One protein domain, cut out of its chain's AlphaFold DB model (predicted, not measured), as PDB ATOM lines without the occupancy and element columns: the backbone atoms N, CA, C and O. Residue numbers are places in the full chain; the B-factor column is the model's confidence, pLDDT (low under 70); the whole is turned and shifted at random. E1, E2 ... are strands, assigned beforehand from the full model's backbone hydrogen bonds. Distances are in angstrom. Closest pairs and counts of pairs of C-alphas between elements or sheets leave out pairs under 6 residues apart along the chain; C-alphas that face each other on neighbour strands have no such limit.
ATOM      1  N   GLU A   6     154.800 174.191 169.958       71.69
ATOM      2  CA  GLU A   6     154.192 173.301 170.941       71.69
ATOM      3  C   GLU A   6     153.900 174.112 172.204       71.69
ATOM      4  O   GLU A   6     154.796 174.712 172.806       71.69
ATOM      5  N   ASN A   7     152.632 174.132 172.609       68.62
ATOM      6  CA  ASN A   7     152.202 174.801 173.828       68.62
ATOM      7  C   ASN A   7     152.002 173.761 174.934       68.62
ATOM      8  O   ASN A   7     151.103 172.922 174.855       68.62
ATOM      9  N   VAL A   8     152.857 173.809 175.953       70.94
ATOM     10  CA  VAL A   8     152.723 173.021 177.178       70.94
ATOM     11  C   VAL A   8     152.204 173.955 178.267       70.94
ATOM     12  O   VAL A   8     152.533 175.134 178.289       70.94
ATOM     13  N   SER A   9     151.398 173.440 179.195       74.00
ATOM     14  CA  SER A   9     150.640 174.238 180.175       74.00
ATOM     15  C   SER A   9     151.435 175.289 180.970       74.00
ATOM     16  O   SER A   9     150.828 176.211 181.508       74.00
ATOM     17  N   TRP A  10     152.764 175.175 181.049       82.56
ATOM     18  CA  TRP A  10     153.642 176.091 181.779       82.56
ATOM     19  C   TRP A  10     154.810 176.659 180.942       82.56
ATOM     20  O   TRP A  10     155.581 177.473 181.453       82.56
ATOM     21  N   PHE A  11     154.951 176.276 179.665       88.50
ATOM     22  CA  PHE A  11     155.938 176.860 178.748       88.50
ATOM     23  C   PHE A  11     155.532 176.734 177.279       88.50
ATOM     24  O   PHE A  11     154.859 175.797 176.860       88.50
ATOM     25  N   THR A  12     156.058 177.637 176.464       91.94
ATOM     26  CA  THR A  12     155.958 177.560 175.009       91.94
ATOM     27  C   THR A  12     157.284 177.103 174.424       91.94
ATOM     28  O   THR A  12     158.341 177.625 174.792       91.94
ATOM     29  N   LYS A  13     157.241 176.139 173.504       93.44
ATOM     30  CA  LYS A  13     158.395 175.704 172.718       93.44
ATOM     31  C   LYS A  13     158.249 176.201 171.291       93.44
ATOM     32  O   LYS A  13     157.273 175.898 170.611       93.44
ATOM     33  N   THR A  14     159.273 176.898 170.822       94.19
ATOM     34  CA  THR A  14     159.430 177.278 169.423       94.19
ATOM     35  C   THR A  14     160.666 176.593 168.869       94.19
ATOM     36  O   THR A  14     161.771 176.746 169.394       94.19
ATOM     37  N   GLU A  15     160.492 175.851 167.786       93.75
ATOM     38  CA  GLU A  15     161.599 175.269 167.043       93.75
ATOM     39  C   GLU A  15     161.964 176.154 165.850       93.75
ATOM     40  O   GLU A  15     161.111 176.542 165.055       93.75
ATOM     41  N   THR A  16     163.250 176.475 165.724       92.81
ATOM     42  CA  THR A  16     163.813 177.189 164.573       92.81
ATOM     43  C   THR A  16     164.797 176.278 163.832       92.81
ATOM     44  O   THR A  16     165.154 175.211 164.340       92.81
ATOM     45  N   PRO A  17     165.296 176.659 162.642       92.62
ATOM     46  CA  PRO A  17     166.310 175.865 161.948       92.62
ATOM     47  C   PRO A  17     167.610 175.659 162.742       92.62
ATOM     48  O   PRO A  17     168.312 174.687 162.491       92.62
ATOM     49  N   VAL A  18     167.930 176.550 163.686       93.06
ATOM     50  CA  VAL A  18     169.229 176.577 164.384       93.06
ATOM     51  C   VAL A  18     169.132 176.400 165.897       93.06
ATOM     52  O   VAL A  18     170.118 176.011 166.512       93.06
ATOM     53  N   ASP A  19     167.965 176.629 166.494       95.38
ATOM     54  CA  ASP A  19     167.764 176.622 167.944       95.38
ATOM     55  C   ASP A  19     166.406 176.023 168.335       95.38
ATOM     56  O   ASP A  19     165.402 176.188 167.633       95.38
ATOM     57  N   TYR A  20     166.372 175.416 169.521       95.12
ATOM     58  CA  TYR A  20     165.166 175.226 170.321       95.12
ATOM     59  C   TYR A  20     165.026 176.380 171.311       95.12
ATOM     60  O   TYR A  20     165.953 176.660 172.076       95.12
ATOM     61  N   VAL A  21     163.869 177.036 171.318       95.69
ATOM     62  CA  VAL A  21     163.580 178.168 172.201       95.69
ATOM     63  C   VAL A  21     162.426 177.799 173.122       95.69
ATOM     64  O   VAL A  21     161.331 177.488 172.661       95.69
ATOM     65  N   TYR A  22     162.666 177.868 174.426       94.88
ATOM     66  CA  TYR A  22     161.667 177.632 175.463       94.88
ATOM     67  C   TYR A  22     161.370 178.944 176.172       94.88
ATOM     68  O   TYR A  22     162.282 179.575 176.704       94.88
ATOM     69  N   LYS A  23     160.106 179.357 176.183       93.62
ATOM     70  CA  LYS A  23     159.644 180.564 176.869       93.62
ATOM     71  C   LYS A  23     158.745 180.176 178.025       93.62
ATOM     72  O   LYS A  23     157.743 179.493 177.835       93.62
ATOM     73  N   ILE A  24     159.107 180.623 179.216       91.12
ATOM     74  CA  ILE A  24     158.388 180.351 180.454       91.12
ATOM     75  C   ILE A  24     157.919 181.692 180.988       91.12
ATOM     76  O   ILE A  24     158.735 182.583 181.243       91.12
ATOM     77  N   ASN A  25     156.607 181.836 181.149       88.62
ATOM     78  CA  ASN A  25     156.061 182.993 181.829       88.62
ATOM     79  C   ASN A  25     156.282 182.822 183.336       88.62
ATOM     80  O   ASN A  25     155.829 181.847 183.931       88.62
ATOM     81  N   VAL A  26     157.013 183.757 183.926       84.44
ATOM     82  CA  VAL A  26     157.354 183.792 185.349       84.44
ATOM     83  C   VAL A  26     156.523 184.827 186.112       84.44
ATOM     84  O   VAL A  26     156.792 185.095 187.281       84.44
ATOM     85  N   SER A  27     155.518 185.425 185.459       79.56
ATOM     86  CA  SER A  27     154.601 186.391 186.065       79.56
ATOM     87  C   SER A  27     153.811 185.774 187.215       79.56
ATOM     88  O   SER A  27     153.380 184.625 187.122       79.56
ATOM     89  N   GLY A  28     153.547 186.562 188.256       71.75
ATOM     90  CA  GLY A  28     152.763 186.121 189.413       71.75
ATOM     91  C   GLY A  28     153.558 185.318 190.445       71.75
ATOM     92  O   GLY A  28     152.975 184.867 191.428       71.75
ATOM     93  N   ARG A  29     154.874 185.155 190.251       71.88
ATOM     94  CA  ARG A  29     155.777 184.624 191.279       71.88
ATOM     95  C   ARG A  29     156.125 185.708 192.302       71.88
ATOM     96  O   ARG A  29     156.256 186.875 191.936       71.88
ATOM     97  N   SER A  30     156.256 185.306 193.568       65.50
ATOM     98  CA  SER A  30     156.655 186.201 194.667       65.50
ATOM     99  C   SER A  30     158.077 186.733 194.460       65.50
ATOM    100  O   SER A  30     158.892 186.093 193.793       65.50
ATOM    101  N   GLU A  31     158.392 187.884 195.059       64.38
ATOM    102  CA  GLU A  31     159.741 188.458 195.010       64.38
ATOM    103  C   GLU A  31     160.798 187.553 195.657       64.38
ATOM    104  O   GLU A  31     161.955 187.570 195.239       64.38
ATOM    105  N   ASP A  32     160.369 186.719 196.608       67.00
ATOM    106  CA  ASP A  32     161.203 185.788 197.379       67.00
ATOM    107  C   ASP A  32     161.484 184.464 196.638       67.00
ATOM    108  O   ASP A  32     161.956 183.494 197.241       67.00
ATOM    109  N   VAL A  33     161.144 184.395 195.343       71.69
ATOM    110  CA  VAL A  33     161.371 183.227 194.487       71.69
ATOM    111  C   VAL A  33     162.621 183.418 193.642       71.69
ATOM    112  O   VAL A  33     162.692 184.287 192.774       71.69
ATOM    113  N   TYR A  34     163.576 182.517 193.818       77.62
ATOM    114  CA  TYR A  34     164.781 182.417 193.008       77.62
ATOM    115  C   TYR A  34     164.600 181.370 191.915       77.62
ATOM    116  O   TYR A  34     164.130 180.263 192.168       77.62
ATOM    117  N   LEU A  35     165.014 181.694 190.691       84.12
ATOM    118  CA  LEU A  35     164.986 180.752 189.572       84.12
ATOM    119  C   LEU A  35     166.375 180.193 189.302       84.12
ATOM    120  O   LEU A  35     167.348 180.939 189.207       84.12
ATOM    121  N   GLN A  36     166.446 178.885 189.083       86.06
ATOM    122  CA  GLN A  36     167.651 178.211 188.626       86.06
ATOM    123  C   GLN A  36     167.328 177.316 187.435       86.06
ATOM    124  O   GLN A  36     166.318 176.616 187.419       86.06
ATOM    125  N   VAL A  37     168.203 177.325 186.431       88.56
ATOM    126  CA  VAL A  37     168.111 176.419 185.284       88.56
ATOM    127  C   VAL A  37     169.265 175.431 185.373       88.56
ATOM    128  O   VAL A  37     170.421 175.836 185.466       88.56
ATOM    129  N   ILE A  38     168.965 174.136 185.350       87.88
ATOM    130  CA  ILE A  38     169.950 173.066 185.520       87.88
ATOM    131  C   ILE A  38     169.817 172.061 184.379       87.88
ATOM    132  O   ILE A  38     168.720 171.642 184.024       87.88
ATOM    133  N   VAL A  39     170.943 171.634 183.821       86.19
ATOM    134  CA  VAL A  39     171.030 170.416 183.011       86.19
ATOM    135  C   VAL A  39     171.242 169.262 183.976       86.19
ATOM    136  O   VAL A  39     172.196 169.306 184.744       86.19
ATOM    137  N   VAL A  40     170.372 168.257 183.975       74.81
ATOM    138  CA  VAL A  40     170.438 167.173 184.970       74.81
ATOM    139  C   VAL A  40     170.718 165.824 184.339       74.81
ATOM    140  O   VAL A  40     171.690 165.161 184.686       74.81
ATOM    141  N   GLU A  41     169.851 165.419 183.422       70.69
ATOM    142  CA  GLU A  41     170.002 164.182 182.668       70.69
ATOM    143  C   GLU A  41     170.344 164.548 181.231       70.69
ATOM    144  O   GLU A  41     170.000 165.635 180.779       70.69
ATOM    145  N   TYR A  42     171.020 163.650 180.523       72.69
ATOM    146  CA  TYR A  42     171.609 163.828 179.192       72.69
ATOM    147  C   TYR A  42     170.925 164.819 178.232       72.69
ATOM    148  O   TYR A  42     171.623 165.533 177.516       72.69
ATOM    149  N   ASN A  43     169.591 164.847 178.188       85.44
ATOM    150  CA  ASN A  43     168.795 165.762 177.373       85.44
ATOM    151  C   ASN A  43     167.663 166.474 178.143       85.44
ATOM    152  O   ASN A  43     166.645 166.826 177.556       85.44
ATOM    153  N   VAL A  44     167.802 166.682 179.453       87.75
ATOM    154  CA  VAL A  44     166.760 167.268 180.309       87.75
ATOM    155  C   VAL A  44     167.244 168.562 180.955       87.75
ATOM    156  O   VAL A  44     168.223 168.578 181.706       87.75
ATOM    157  N   LEU A  45     166.501 169.638 180.694       90.06
ATOM    158  CA  LEU A  45     166.583 170.903 181.416       90.06
ATOM    159  C   LEU A  45     165.570 170.895 182.555       90.06
ATOM    160  O   LEU A  45     164.405 170.572 182.343       90.06
ATOM    161  N   LYS A  46     165.992 171.283 183.752       89.88
ATOM    162  CA  LYS A  46     165.111 171.547 184.886       89.88
ATOM    163  C   LYS A  46     165.118 173.034 185.191       89.88
ATOM    164  O   LYS A  46     166.179 173.649 185.245       89.88
ATOM    165  N   VAL A  47     163.935 173.588 185.401       88.56
ATOM    166  CA  VAL A  47     163.740 174.930 185.942       88.56
ATOM    167  C   VAL A  47     163.223 174.755 187.356       88.56
ATOM    168  O   VAL A  47     162.193 174.113 187.556       88.56
ATOM    169  N   ILE A  48     163.990 175.257 188.316       85.81
ATOM    170  CA  ILE A  48     163.720 175.128 189.743       85.81
ATOM    171  C   ILE A  48     163.362 176.505 190.285       85.81
ATOM    172  O   ILE A  48     164.107 177.466 190.081       85.81
ATOM    173  N   GLU A  49     162.229 176.581 190.969       83.12
ATOM    174  CA  GLU A  49     161.782 177.748 191.726       83.12
ATOM    175  C   GLU A  49     162.105 177.512 193.200       83.12
ATOM    176  O   GLU A  49     161.559 176.591 193.789       83.12
ATOM    177  N   MET A  50     163.008 178.287 193.793       77.06
ATOM    178  CA  MET A  50     163.403 178.163 195.199       77.06
ATOM    179  C   MET A  50     162.830 179.323 196.004       77.06
ATOM    180  O   MET A  50     163.041 180.475 195.639       77.06
ATOM    181  N   HIS A  51     162.151 179.029 197.109       77.56
ATOM    182  CA  HIS A  51     161.620 180.038 198.026       77.56
ATOM    183  C   HIS A  51     162.524 180.143 199.260       77.56
ATOM    184  O   HIS A  51     162.999 179.123 199.755       77.56
ATOM    185  N   GLU A  52     162.731 181.350 199.798       67.25
ATOM    186  CA  GLU A  52     163.604 181.572 200.973       67.25
ATOM    187  C   GLU A  52     163.264 180.701 202.188       67.25
ATOM    188  O   GLU A  52     164.150 180.357 202.969       67.25
ATOM    189  N   ASN A  53     161.990 180.335 202.334       68.12
ATOM    190  CA  ASN A  53     161.470 179.633 203.504       68.12
ATOM    191  C   ASN A  53     161.011 178.196 203.208       68.12
ATOM    192  O   ASN A  53     160.452 177.555 204.098       68.12
ATOM    193  N   GLU A  54     161.220 177.684 201.991       60.47
ATOM    194  CA  GLU A  54     160.759 176.343 201.612       60.47
ATOM    195  C   GLU A  54     161.933 175.415 201.297       60.47
ATOM    196  O   GLU A  54     162.882 175.757 200.594       60.47
ATOM    197  N   SER A  55     161.855 174.197 201.831       54.44
ATOM    198  CA  SER A  55     162.850 173.134 201.654       54.44
ATOM    199  C   SER A  55     162.757 172.426 200.297       54.44
ATOM    200  O   SER A  55     163.644 171.638 199.958       54.44
ATOM    201  N   ALA A  56     161.707 172.696 199.519       53.78
ATOM    202  CA  ALA A  56     161.473 172.096 198.215       53.78
ATOM    203  C   ALA A  56     161.069 173.170 197.208       53.78
ATOM    204  O   ALA A  56     160.142 173.935 197.445       53.78
ATOM    205  N   GLY A  57     161.776 173.207 196.082       62.81
ATOM    206  CA  GLY A  57     161.413 174.061 194.966       62.81
ATOM    207  C   GLY A  57     160.462 173.378 193.992       62.81
ATOM    208  O   GLY A  57     160.491 172.153 193.851       62.81
ATOM    209  N   TYR A  58     159.652 174.152 193.269       65.19
ATOM    210  CA  TYR A  58     158.888 173.610 192.146       65.19
ATOM    211  C   TYR A  58     159.842 173.291 190.999       65.19
ATOM    212  O   TYR A  58     160.573 174.158 190.519       65.19
ATOM    213  N   ILE A  59     159.846 172.027 190.573       70.56
ATOM    214  CA  ILE A  59     160.734 171.526 189.526       70.56
ATOM    215  C   ILE A  59     159.907 171.255 188.281       70.56
ATOM    216  O   ILE A  59     159.120 170.312 188.235       70.56
ATOM    217  N   ASN A  60     160.161 172.028 187.236       81.69
ATOM    218  CA  ASN A  60     159.600 171.775 185.924       81.69
ATOM    219  C   ASN A  60     160.690 171.252 184.981       81.69
ATOM    220  O   ASN A  60     161.770 171.835 184.882       81.69
ATOM    221  N   ALA A  61     160.427 170.135 184.297       87.88
ATOM    222  CA  ALA A  61     161.400 169.465 183.437       87.88
ATOM    223  C   ALA A  61     161.027 169.583 181.954       87.88
ATOM    224  O   ALA A  61     159.892 169.325 181.560       87.88
ATOM    225  N   ILE A  62     162.010 169.925 181.126       90.25
ATOM    226  CA  ILE A  62     161.904 170.036 179.673       90.25
ATOM    227  C   ILE A  62     162.846 169.015 179.061       90.25
ATOM    228  O   ILE A  62     164.060 169.067 179.276       90.25
ATOM    229  N   ARG A  63     162.294 168.108 178.258       90.31
ATOM    230  CA  ARG A  63     163.106 167.221 177.434       90.31
ATOM    231  C   ARG A  63     163.486 167.935 176.144       90.31
ATOM    232  O   ARG A  63     162.626 168.365 175.376       90.31
ATOM    233  N   VAL A  64     164.783 168.070 175.932       91.25
ATOM    234  CA  VAL A  64     165.371 168.634 174.725       91.25
ATOM    235  C   VAL A  64     165.575 167.510 173.706       91.25
ATOM    236  O   VAL A  64     165.944 166.398 174.095       91.25
ATOM    237  N   PRO A  65     165.321 167.760 172.414       91.00
ATOM    238  CA  PRO A  65     165.659 166.810 171.361       91.00
ATOM    239  C   PRO A  65     167.150 166.447 171.340       91.00
ATOM    240  O   PRO A  65     168.000 167.192 171.832       91.00
ATOM    241  N   ASP A  66     167.464 165.276 170.789       88.56
ATOM    242  CA  ASP A  66     168.803 164.678 170.882       88.56
ATOM    243  C   ASP A  66     169.884 165.452 170.104       88.56
ATOM    244  O   ASP A  66     171.068 165.354 170.418       88.56
ATOM    245  N   ASP A  67     169.491 166.259 169.120       91.19
ATOM    246  CA  ASP A  67     170.356 167.182 168.380       91.19
ATOM    247  C   ASP A  67     170.566 168.528 169.112       91.19
ATOM    248  O   ASP A  67     171.276 169.408 168.621       91.19
ATOM    249  N   GLY A  68     169.997 168.710 170.307       90.88
ATOM    250  CA  GLY A  68     170.164 169.904 171.134       90.88
ATOM    251  C   GLY A  68     171.485 169.937 171.914       90.88
ATOM    252  O   GLY A  68     171.767 169.100 172.771       90.88
ATOM    253  N   ARG A  69     172.296 170.977 171.698       90.56
ATOM    254  CA  ARG A  69     173.588 171.216 172.366       90.56
ATOM    255  C   ARG A  69     173.407 171.877 173.731       90.56
ATOM    256  O   ARG A  69     173.660 173.070 173.913       90.56
ATOM    257  N   LEU A  70     173.025 171.083 174.728       89.00
ATOM    258  CA  LEU A  70     172.791 171.548 176.103       89.00
ATOM    259  C   LEU A  70     173.999 172.201 176.782       89.00
ATOM    260  O   LEU A  70     173.839 173.087 177.622       89.00
ATOM    261  N   ASN A  71     175.218 171.829 176.396       86.44
ATOM    262  CA  ASN A  71     176.446 172.485 176.849       86.44
ATOM    263  C   ASN A  71     176.579 173.943 176.367       86.44
ATOM    264  O   ASN A  71     177.313 174.720 176.972       86.44
ATOM    265  N   LYS A  72     175.864 174.322 175.304       90.00
ATOM    266  CA  LYS A  72     175.808 175.683 174.753       90.00
ATOM    267  C   LYS A  72     174.498 176.405 175.061       90.00
ATOM    268  O   LYS A  72     174.317 177.532 174.607       90.00
ATOM    269  N   ALA A  73     173.605 175.773 175.821       92.00
ATOM    270  CA  ALA A  73     172.350 176.384 176.222       92.00
ATOM    271  C   ALA A  73     172.586 177.665 177.036       92.00
ATOM    272  O   ALA A  73     173.529 177.736 177.837       92.00
ATOM    273  N   LYS A  74     171.717 178.653 176.815       94.19
ATOM    274  CA  LYS A  74     171.710 179.959 177.485       94.19
ATOM    275  C   LYS A  74     170.329 180.235 178.054       94.19
ATOM    276  O   LYS A  74     169.333 179.884 177.425       94.19
ATOM    277  N   ALA A  75     170.284 180.898 179.200       93.25
ATOM    278  CA  ALA A  75     169.052 181.374 179.802       93.25
ATOM    279  C   ALA A  75     169.100 182.900 179.906       93.25
ATOM    280  O   ALA A  75     170.088 183.476 180.361       93.25
ATOM    281  N   VAL A  76     168.038 183.552 179.455       90.69
ATOM    282  CA  VAL A  76     167.880 185.003 179.492       90.69
ATOM    283  C   VAL A  76     166.512 185.309 180.069       90.69
ATOM    284  O   VAL A  76     165.529 184.704 179.653       90.69
ATOM    285  N   ILE A  77     166.436 186.243 181.005       88.19
ATOM    286  CA  ILE A  77     165.169 186.761 181.505       88.19
ATOM    287  C   ILE A  77     164.978 188.207 181.061       88.19
ATOM    288  O   ILE A  77     165.858 189.053 181.246       88.19
ATOM    289  N   ASP A  78     163.820 188.467 180.466       86.56
ATOM    290  CA  ASP A  78     163.372 189.789 180.048       86.56
ATOM    291  C   ASP A  78     161.989 190.052 180.657       86.56
ATOM    292  O   ASP A  78     161.021 189.338 180.376       86.56
ATOM    293  N   GLY A  79     161.922 191.015 181.579       86.19
ATOM    294  CA  GLY A  79     160.746 191.255 182.412       86.19
ATOM    295  C   GLY A  79     160.270 189.988 183.135       86.19
ATOM    296  O   GLY A  79     160.939 189.486 184.036       86.19
ATOM    297  N   VAL A  80     159.104 189.481 182.722       87.06
ATOM    298  CA  VAL A  80     158.440 188.288 183.281       87.06
ATOM    299  C   VAL A  80     158.592 187.038 182.411       87.06
ATOM    300  O   VAL A  80     157.910 186.046 182.646       87.06
ATOM    301  N   VAL A  81     159.455 187.048 181.396       89.75
ATOM    302  CA  VAL A  81     159.634 185.899 180.501       89.75
ATOM    303  C   VAL A  81     161.055 185.365 180.612       89.75
ATOM    304  O   VAL A  81     162.019 186.017 180.209       89.75
ATOM    305  N   LEU A  82     161.182 184.138 181.121       91.12
ATOM    306  CA  LEU A  82     162.423 183.373 181.070       91.12
ATOM    307  C   LEU A  82     162.501 182.652 179.723       91.12
ATOM    308  O   LEU A  82     161.673 181.800 179.408       91.12
ATOM    309  N   THR A  83     163.518 182.983 178.939       94.38
ATOM    310  CA  THR A  83     163.816 182.373 177.646       94.38
ATOM    311  C   THR A  83     165.054 181.494 177.763       94.38
ATOM    312  O   THR A  83     166.144 181.975 178.069       94.38
ATOM    313  N   ILE A  84     164.912 180.203 177.479       95.06
ATOM    314  CA  ILE A  84     166.023 179.253 177.401       95.06
ATOM    315  C   ILE A  84     166.236 178.900 175.933       95.06
ATOM    316  O   ILE A  84     165.324 178.419 175.265       95.06
ATOM    317  N   THR A  85     167.438 179.146 175.427       96.25
ATOM    318  CA  THR A  85     167.817 178.848 174.040       96.25
ATOM    319  C   THR A  85     168.815 177.706 174.029       96.25
ATOM    320  O   THR A  85     169.847 177.779 174.703       96.25
ATOM    321  N   VAL A  86     168.521 176.658 173.263       95.38
ATOM    322  CA  VAL A  86     169.397 175.502 173.070       95.38
ATOM    323  C   VAL A  86     169.757 175.383 171.589       95.38
ATOM    324  O   VAL A  86     168.891 175.025 170.790       95.38
ATOM    325  N   PRO A  87     171.024 175.627 171.218       94.75
ATOM    326  CA  PRO A  87     171.460 175.479 169.838       94.75
ATOM    327  C   PRO A  87     171.358 174.047 169.350       94.75
ATOM    328  O   PRO A  87     171.732 173.117 170.061       94.75
ATOM    329  N   LYS A  88     170.930 173.876 168.107       93.19
ATOM    330  CA  LYS A  88     170.994 172.601 167.404       93.19
ATOM    331  C   LYS A  88     172.432 172.281 167.010       93.19
ATOM    332  O   LYS A  88     173.302 173.152 166.881       93.19
ATOM    333  N   GLY A  89     172.709 171.001 166.854       86.62
ATOM    334  CA  GLY A  89     173.999 170.496 166.439       86.62
ATOM    335  C   GLY A  89     173.877 169.483 165.326       86.62
ATOM    336  O   GLY A  89     173.034 168.602 165.370       86.62
ATOM    337  N   GLU A  90     174.783 169.574 164.361       75.31
ATOM    338  CA  GLU A  90     174.976 168.500 163.393       75.31
ATOM    339  C   GLU A  90     175.774 167.353 164.032       75.31
ATOM    340  O   GLU A  90     176.764 167.591 164.737       75.31
ATOM    341  N   GLY A  91     175.350 166.115 163.761       68.06
ATOM    342  CA  GLY A  91     176.037 164.893 164.177       68.06
ATOM    343  C   GLY A  91     175.717 164.433 165.600       68.06
ATOM    344  O   GLY A  91     174.680 164.760 166.168       68.06
ATOM    345  N   ASN A  92     176.611 163.622 166.172       65.50
ATOM    346  CA  ASN A  92     176.451 163.084 167.521       65.50
ATOM    347  C   ASN A  92     176.720 164.196 168.544       65.50
ATOM    348  O   ASN A  92     177.870 164.487 168.885       65.50
ATOM    349  N   VAL A  93     175.659 164.881 168.967       67.06
ATOM    350  CA  VAL A  93     175.762 165.958 169.944       67.06
ATOM    351  C   VAL A  93     176.140 165.356 171.296       67.06
ATOM    352  O   VAL A  93     175.455 164.452 171.779       67.06
ATOM    353  N   PRO A  94     177.238 165.819 171.927       65.00
ATOM    354  CA  PRO A  94     177.596 165.338 173.246       65.00
ATOM    355  C   PRO A  94     176.444 165.634 174.199       65.00
ATOM    356  O   PRO A  94     175.997 166.778 174.325       65.00
ATOM    357  N   LYS A  95     175.974 164.573 174.853       71.31
ATOM    358  CA  LYS A  95     174.908 164.648 175.845       71.31
ATOM    359  C   LYS A  95     175.271 165.681 176.916       71.31
ATOM    360  O   LYS A  95     176.441 165.835 177.272       71.31
ATOM    361  N   GLY A  96     174.265 166.395 177.410       66.62
ATOM    362  CA  GLY A  96     174.426 167.405 178.446       66.62
ATOM    363  C   GLY A  96     175.132 166.833 179.673       66.62
ATOM    364  O   GLY A  96     174.756 165.776 180.177       66.62
ATOM    365  N   ILE A  97     176.163 167.541 180.133       77.56
ATOM    366  CA  ILE A  97     176.796 167.305 181.432       77.56
ATOM    367  C   ILE A  97     176.005 168.101 182.463       77.56
ATOM    368  O   ILE A  97     175.543 169.207 182.157       77.56
ATOM    369  N   TRP A  98     175.870 167.545 183.666       83.50
ATOM    370  CA  TRP A  98     175.233 168.246 184.770       83.50
ATOM    371  C   TRP A  98     175.869 169.626 184.973       83.50
ATOM    372  O   TRP A  98     177.088 169.733 185.124       83.50
ATOM    373  N   ARG A  99     175.057 170.688 184.916       84.12
ATOM    374  CA  ARG A  99     175.513 172.066 185.144       84.12
ATOM    375  C   ARG A  99     174.359 173.016 185.410       84.12
ATOM    376  O   ARG A  99     173.265 172.837 184.879       84.12
ATOM    377  N   ILE A 100     174.654 174.089 186.127       85.31
ATOM    378  CA  ILE A 100     173.769 175.246 186.249       85.31
ATOM    379  C   ILE A 100     173.983 176.151 185.025       85.31
ATOM    380  O   ILE A 100     175.115 176.375 184.594       85.31
ATOM    381  N   ILE A 101     172.895 176.647 184.444       87.62
ATOM    382  CA  ILE A 101     172.905 177.663 183.392       87.62
ATOM    383  C   ILE A 101     172.652 179.013 184.058       87.62
ATOM    384  O   ILE A 101     171.616 179.213 184.692       87.62
ATOM    385  N   GLU A 102     173.597 179.935 183.899       86.75
ATOM    386  CA  GLU A 102     173.449 181.309 184.374       86.75
ATOM    387  C   GLU A 102     172.301 182.011 183.634       86.75
ATOM    388  O   GLU A 102     172.200 181.940 182.404       86.75
ATOM    389  N   ILE A 103     171.431 182.683 184.391       87.69
ATOM    390  CA  ILE A 103     170.323 183.468 183.846       87.69
ATOM    391  C   ILE A 103     170.801 184.908 183.673       87.69
ATOM    392  O   ILE A 103     171.062 185.612 184.644       87.69
ATOM    393  N   THR A 104     170.888 185.368 182.427       87.69
ATOM    394  CA  THR A 104     171.226 186.765 182.124       87.69
ATOM    395  C   THR A 104     169.968 187.628 182.145       87.69
ATOM    396  O   THR A 104     169.005 187.317 181.450       87.69
ATOM    397  N   ARG A 105     169.963 188.739 182.888       82.50
ATOM    398  CA  ARG A 105     168.858 189.707 182.856       82.50
ATOM    399  C   ARG A 105     169.084 190.742 181.761       82.50
ATOM    400  O   ARG A 105     170.136 191.378 181.723       82.50
ATOM    401  N   VAL A 106     168.093 190.939 180.897       83.56
ATOM    402  CA  VAL A 106     168.090 192.069 179.963       83.56
ATOM    403  C   VAL A 106     167.704 193.307 180.767       83.56
ATOM    404  O   VAL A 106     166.582 193.425 181.250       83.56
ATOM    405  N   GLY A 107     168.671 194.191 181.009       62.28
ATOM    406  CA  GLY A 107     168.391 195.480 181.627       62.28
ATOM    407  C   GLY A 107     167.617 196.350 180.644       62.28
ATOM    408  O   GLY A 107     168.118 196.643 179.559       62.28
ATOM    409  N   LYS A 147     172.589 189.109 206.342       32.44
ATOM    410  CA  LYS A 147     173.191 187.793 206.132       32.44
ATOM    411  C   LYS A 147     172.301 187.001 205.170       32.44
ATOM    412  O   LYS A 147     171.284 186.467 205.587       32.44
ATOM    413  N   PHE A 148     172.678 186.960 203.897       38.56
ATOM    414  CA  PHE A 148     172.257 185.876 203.019       38.56
ATOM    415  C   PHE A 148     172.821 184.577 203.606       38.56
ATOM    416  O   PHE A 148     173.994 184.581 204.000       38.56
ATOM    417  N   PRO A 149     172.056 183.480 203.673       36.28
ATOM    418  CA  PRO A 149     172.655 182.173 203.874       36.28
ATOM    419  C   PRO A 149     173.486 181.871 202.622       36.28
ATOM    420  O   PRO A 149     172.958 181.522 201.573       36.28
ATOM    421  N   GLN A 150     174.802 182.071 202.713       39.47
ATOM    422  CA  GLN A 150     175.758 181.775 201.637       39.47
ATOM    423  C   GLN A 150     175.908 180.262 201.387       39.47
ATOM    424  O   GLN A 150     176.672 179.864 200.514       39.47
ATOM    425  N   ASP A 151     175.149 179.430 202.110       37.12
ATOM    426  CA  ASP A 151     175.445 178.011 202.300       37.12
ATOM    427  C   ASP A 151     174.294 177.074 201.885       37.12
ATOM    428  O   ASP A 151     174.176 175.960 202.398       37.12
ATOM    429  N   LEU A 152     173.416 177.506 200.972       37.38
ATOM    430  CA  LEU A 152     172.443 176.596 200.363       37.38
ATOM    431  C   LEU A 152     173.160 175.716 199.337       37.38
ATOM    432  O   LEU A 152     173.593 176.182 198.283       37.38
ATOM    433  N   VAL A 153     173.286 174.429 199.662       38.00
ATOM    434  CA  VAL A 153     173.839 173.417 198.761       38.00
ATOM    435  C   VAL A 153     172.705 172.530 198.272       38.00
ATOM    436  O   VAL A 153     171.975 171.925 199.060       38.00
ATOM    437  N   THR A 154     172.563 172.440 196.951       42.16
ATOM    438  CA  THR A 154     171.732 171.425 196.309       42.16
ATOM    439  C   THR A 154     172.483 170.102 196.382       42.16
ATOM    440  O   THR A 154     173.444 169.887 195.644       42.16
ATOM    441  N   LEU A 155     172.070 169.224 197.293       36.75
ATOM    442  CA  LEU A 155     172.602 167.869 197.368       36.75
ATOM    443  C   LEU A 155     171.773 166.988 196.432       36.75
ATOM    444  O   LEU A 155     170.555 166.879 196.589       36.75
ATOM    445  N   CYS A 156     172.442 166.411 195.436       37.53
ATOM    446  CA  CYS A 156     171.888 165.347 194.613       37.53
ATOM    447  C   CYS A 156     172.198 164.031 195.321       37.53
ATOM    448  O   CYS A 156     173.367 163.726 195.554       37.53
ATOM    449  N   ASP A 157     171.165 163.290 195.700       38.16
ATOM    450  CA  ASP A 157     171.337 161.916 196.148       38.16
ATOM    451  C   ASP A 157     171.493 161.024 194.905       38.16
ATOM    452  O   ASP A 157     170.592 160.949 194.063       38.16
ATOM    453  N   ASP A 158     172.668 160.415 194.742       35.72
ATOM    454  CA  ASP A 158     173.001 159.601 193.567       35.72
ATOM    455  C   ASP A 158     172.177 158.298 193.498       35.72
ATOM    456  O   ASP A 158     172.028 157.736 192.409       35.72
ATOM    457  N   GLU A 159     171.597 157.831 194.613       36.59
ATOM    458  CA  GLU A 159     170.771 156.615 194.645       36.59
ATOM    459  C   GLU A 159     169.303 156.889 194.304       36.59
ATOM    460  O   GLU A 159     168.679 156.107 193.582       36.59
ATOM    461  N   THR A 160     168.739 157.999 194.782       38.09
ATOM    462  CA  THR A 160     167.305 158.304 194.609       38.09
ATOM    463  C   THR A 160     167.028 159.320 193.502       38.09
ATOM    464  O   THR A 160     165.880 159.470 193.077       38.09
ATOM    465  N   LYS A 161     168.063 160.020 193.010       41.62
ATOM    466  CA  LYS A 161     167.952 161.218 192.156       41.62
ATOM    467  C   LYS A 161     167.037 162.299 192.743       41.62
ATOM    468  O   LYS A 161     166.497 163.131 192.005       41.62
ATOM    469  N   GLU A 162     166.837 162.273 194.056       31.69
ATOM    470  CA  GLU A 162     166.006 163.218 194.781       31.69
ATOM    471  C   GLU A 162     166.852 164.440 195.164       31.69
ATOM    472  O   GLU A 162     168.014 164.323 195.563       31.69
ATOM    473  N   TYR A 163     166.290 165.635 194.984       43.50
ATOM    474  CA  TYR A 163     166.978 166.891 195.277       43.50
ATOM    475  C   TYR A 163     166.527 167.363 196.646       43.50
ATOM    476  O   TYR A 163     165.354 167.688 196.824       43.50
ATOM    477  N   SER A 164     167.458 167.443 197.594       36.12
ATOM    478  CA  SER A 164     167.201 168.130 198.857       36.12
ATOM    479  C   SER A 164     168.028 169.406 198.917       36.12
ATOM    480  O   SER A 164     169.247 169.395 198.725       36.12
ATOM    481  N   VAL A 165     167.348 170.523 199.161       39.50
ATOM    482  CA  VAL A 165     168.000 171.782 199.501       39.50
ATOM    483  C   VAL A 165     168.198 171.756 201.009       39.50
ATOM    484  O   VAL A 165     167.231 171.754 201.770       39.50
ATOM    485  N   ARG A 166     169.452 171.671 201.457       36.69
ATOM    486  CA  ARG A 166     169.777 171.722 202.885       36.69
ATOM    487  C   ARG A 166     170.516 173.014 203.187       36.69
ATOM    488  O   ARG A 166     171.502 173.344 202.532       36.69
ATOM    489  N   SER A 167     170.053 173.724 204.210       35.06
ATOM    490  CA  SER A 167     170.831 174.770 204.863       35.06
ATOM    491  C   SER A 167     172.002 174.116 205.595       35.06
ATOM    492  O   SER A 167     171.774 173.300 206.494       35.06
ATOM    493  N   ILE A 168     173.243 174.443 205.234       35.78
ATOM    494  CA  ILE A 168     174.394 174.018 206.037       35.78
ATOM    495  C   ILE A 168     174.426 174.897 207.295       35.78
ATOM    496  O   ILE A 168     174.476 176.122 207.172       35.78
TER     497      ILE A 168
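AT A GLANCE: This is residues 6 to 107 and 147 to 168 of the 174 residues of an uncharacterized protein of Genlisea aurea (UniProt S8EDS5). Two twisted sheets lie partly face to face as a sandwich, and on one side E9 runs on into E10, taking the chain from the edge of the smaller sheet to the edge of the larger. A hairpin, E11 and E12, lies apart from both. The larger sheet is mixed, in the order E1, E2, E3, E8, E7, E10; the smaller is antiparallel, in the order E6, E5, E4, E9. The printed part has 124 residues, no named helix and twelve named strands, E1 to E12 along the chain, and its class is all strand. It is compact, with a radius of gyration of the C-alphas of 15.1 A and spans of 45 by 36 by 26 A.

HOW THE PARTS SIT: Begin in the larger, strongly twisted sheet, where E3, residues 19 to 25, and E8, residues 81 to 87, are antiparallel at 165 degrees; look for N 22 and O 84, 2.8 A apart. Beyond E3 come E2, residues 11 to 15, with N 14 and O 21 at 2.8 A, and edge strand E1, residues 6 to 8, with N 8 and O 11 at 3.0 A; E1, E2 and E3 form a meander, each strand the antiparallel neighbour of the one before. Beyond E8 come E7, residues 74 to 78, with N 83 and O 76 at 2.7 A, and edge strand E10, residues 103 to 105, parallel to E7 with N 77 and O 104 at 2.8 A. In the smaller sheet, E4, residues 33 to 41, E5, residues 44 to 51, and E6, residues 58 to 63, form another meander, with N 36 and O 48 at 2.9 A and N 47 and O 60 at 2.8 A. Edge strand E9, residues 99 to 101, is antiparallel to E4, with N 39 and O 99 at 2.8 A. Between the sheets, the closest C-alphas of E7 and E9, Ala 75 and Ile 101, are 6.4 A apart. E11, residues 152 to 156, and E12, residues 163 to 167, form a hairpin, with N 155 and O 164 at 3.2 A.

IN THESE COORDINATES: Find C-alpha 6 at (154.192, 173.301, 170.941), where E1 begins. E3 is 19.2 A long and E8 19.0 A. E4 runs 24.0 A from C-alpha 33 at (161.371, 183.227, 194.487), and E5 runs 22.4 A. E12 ends at C-alpha 167, at (170.831, 174.770, 204.863).

THE WHOLE: The farthest C-alphas, Gly 91 and Lys 147, are 47.9 A apart. Residues 108 to 146 are not printed, and C-alphas 107 and 147 are 26.1 A apart across this cut. Of the links printed whole, E8 to E9 is long. Mean pLDDT of the printed part is 74.7; 39 residues are under 70, among them residues 52 to 58 and 147 to 168.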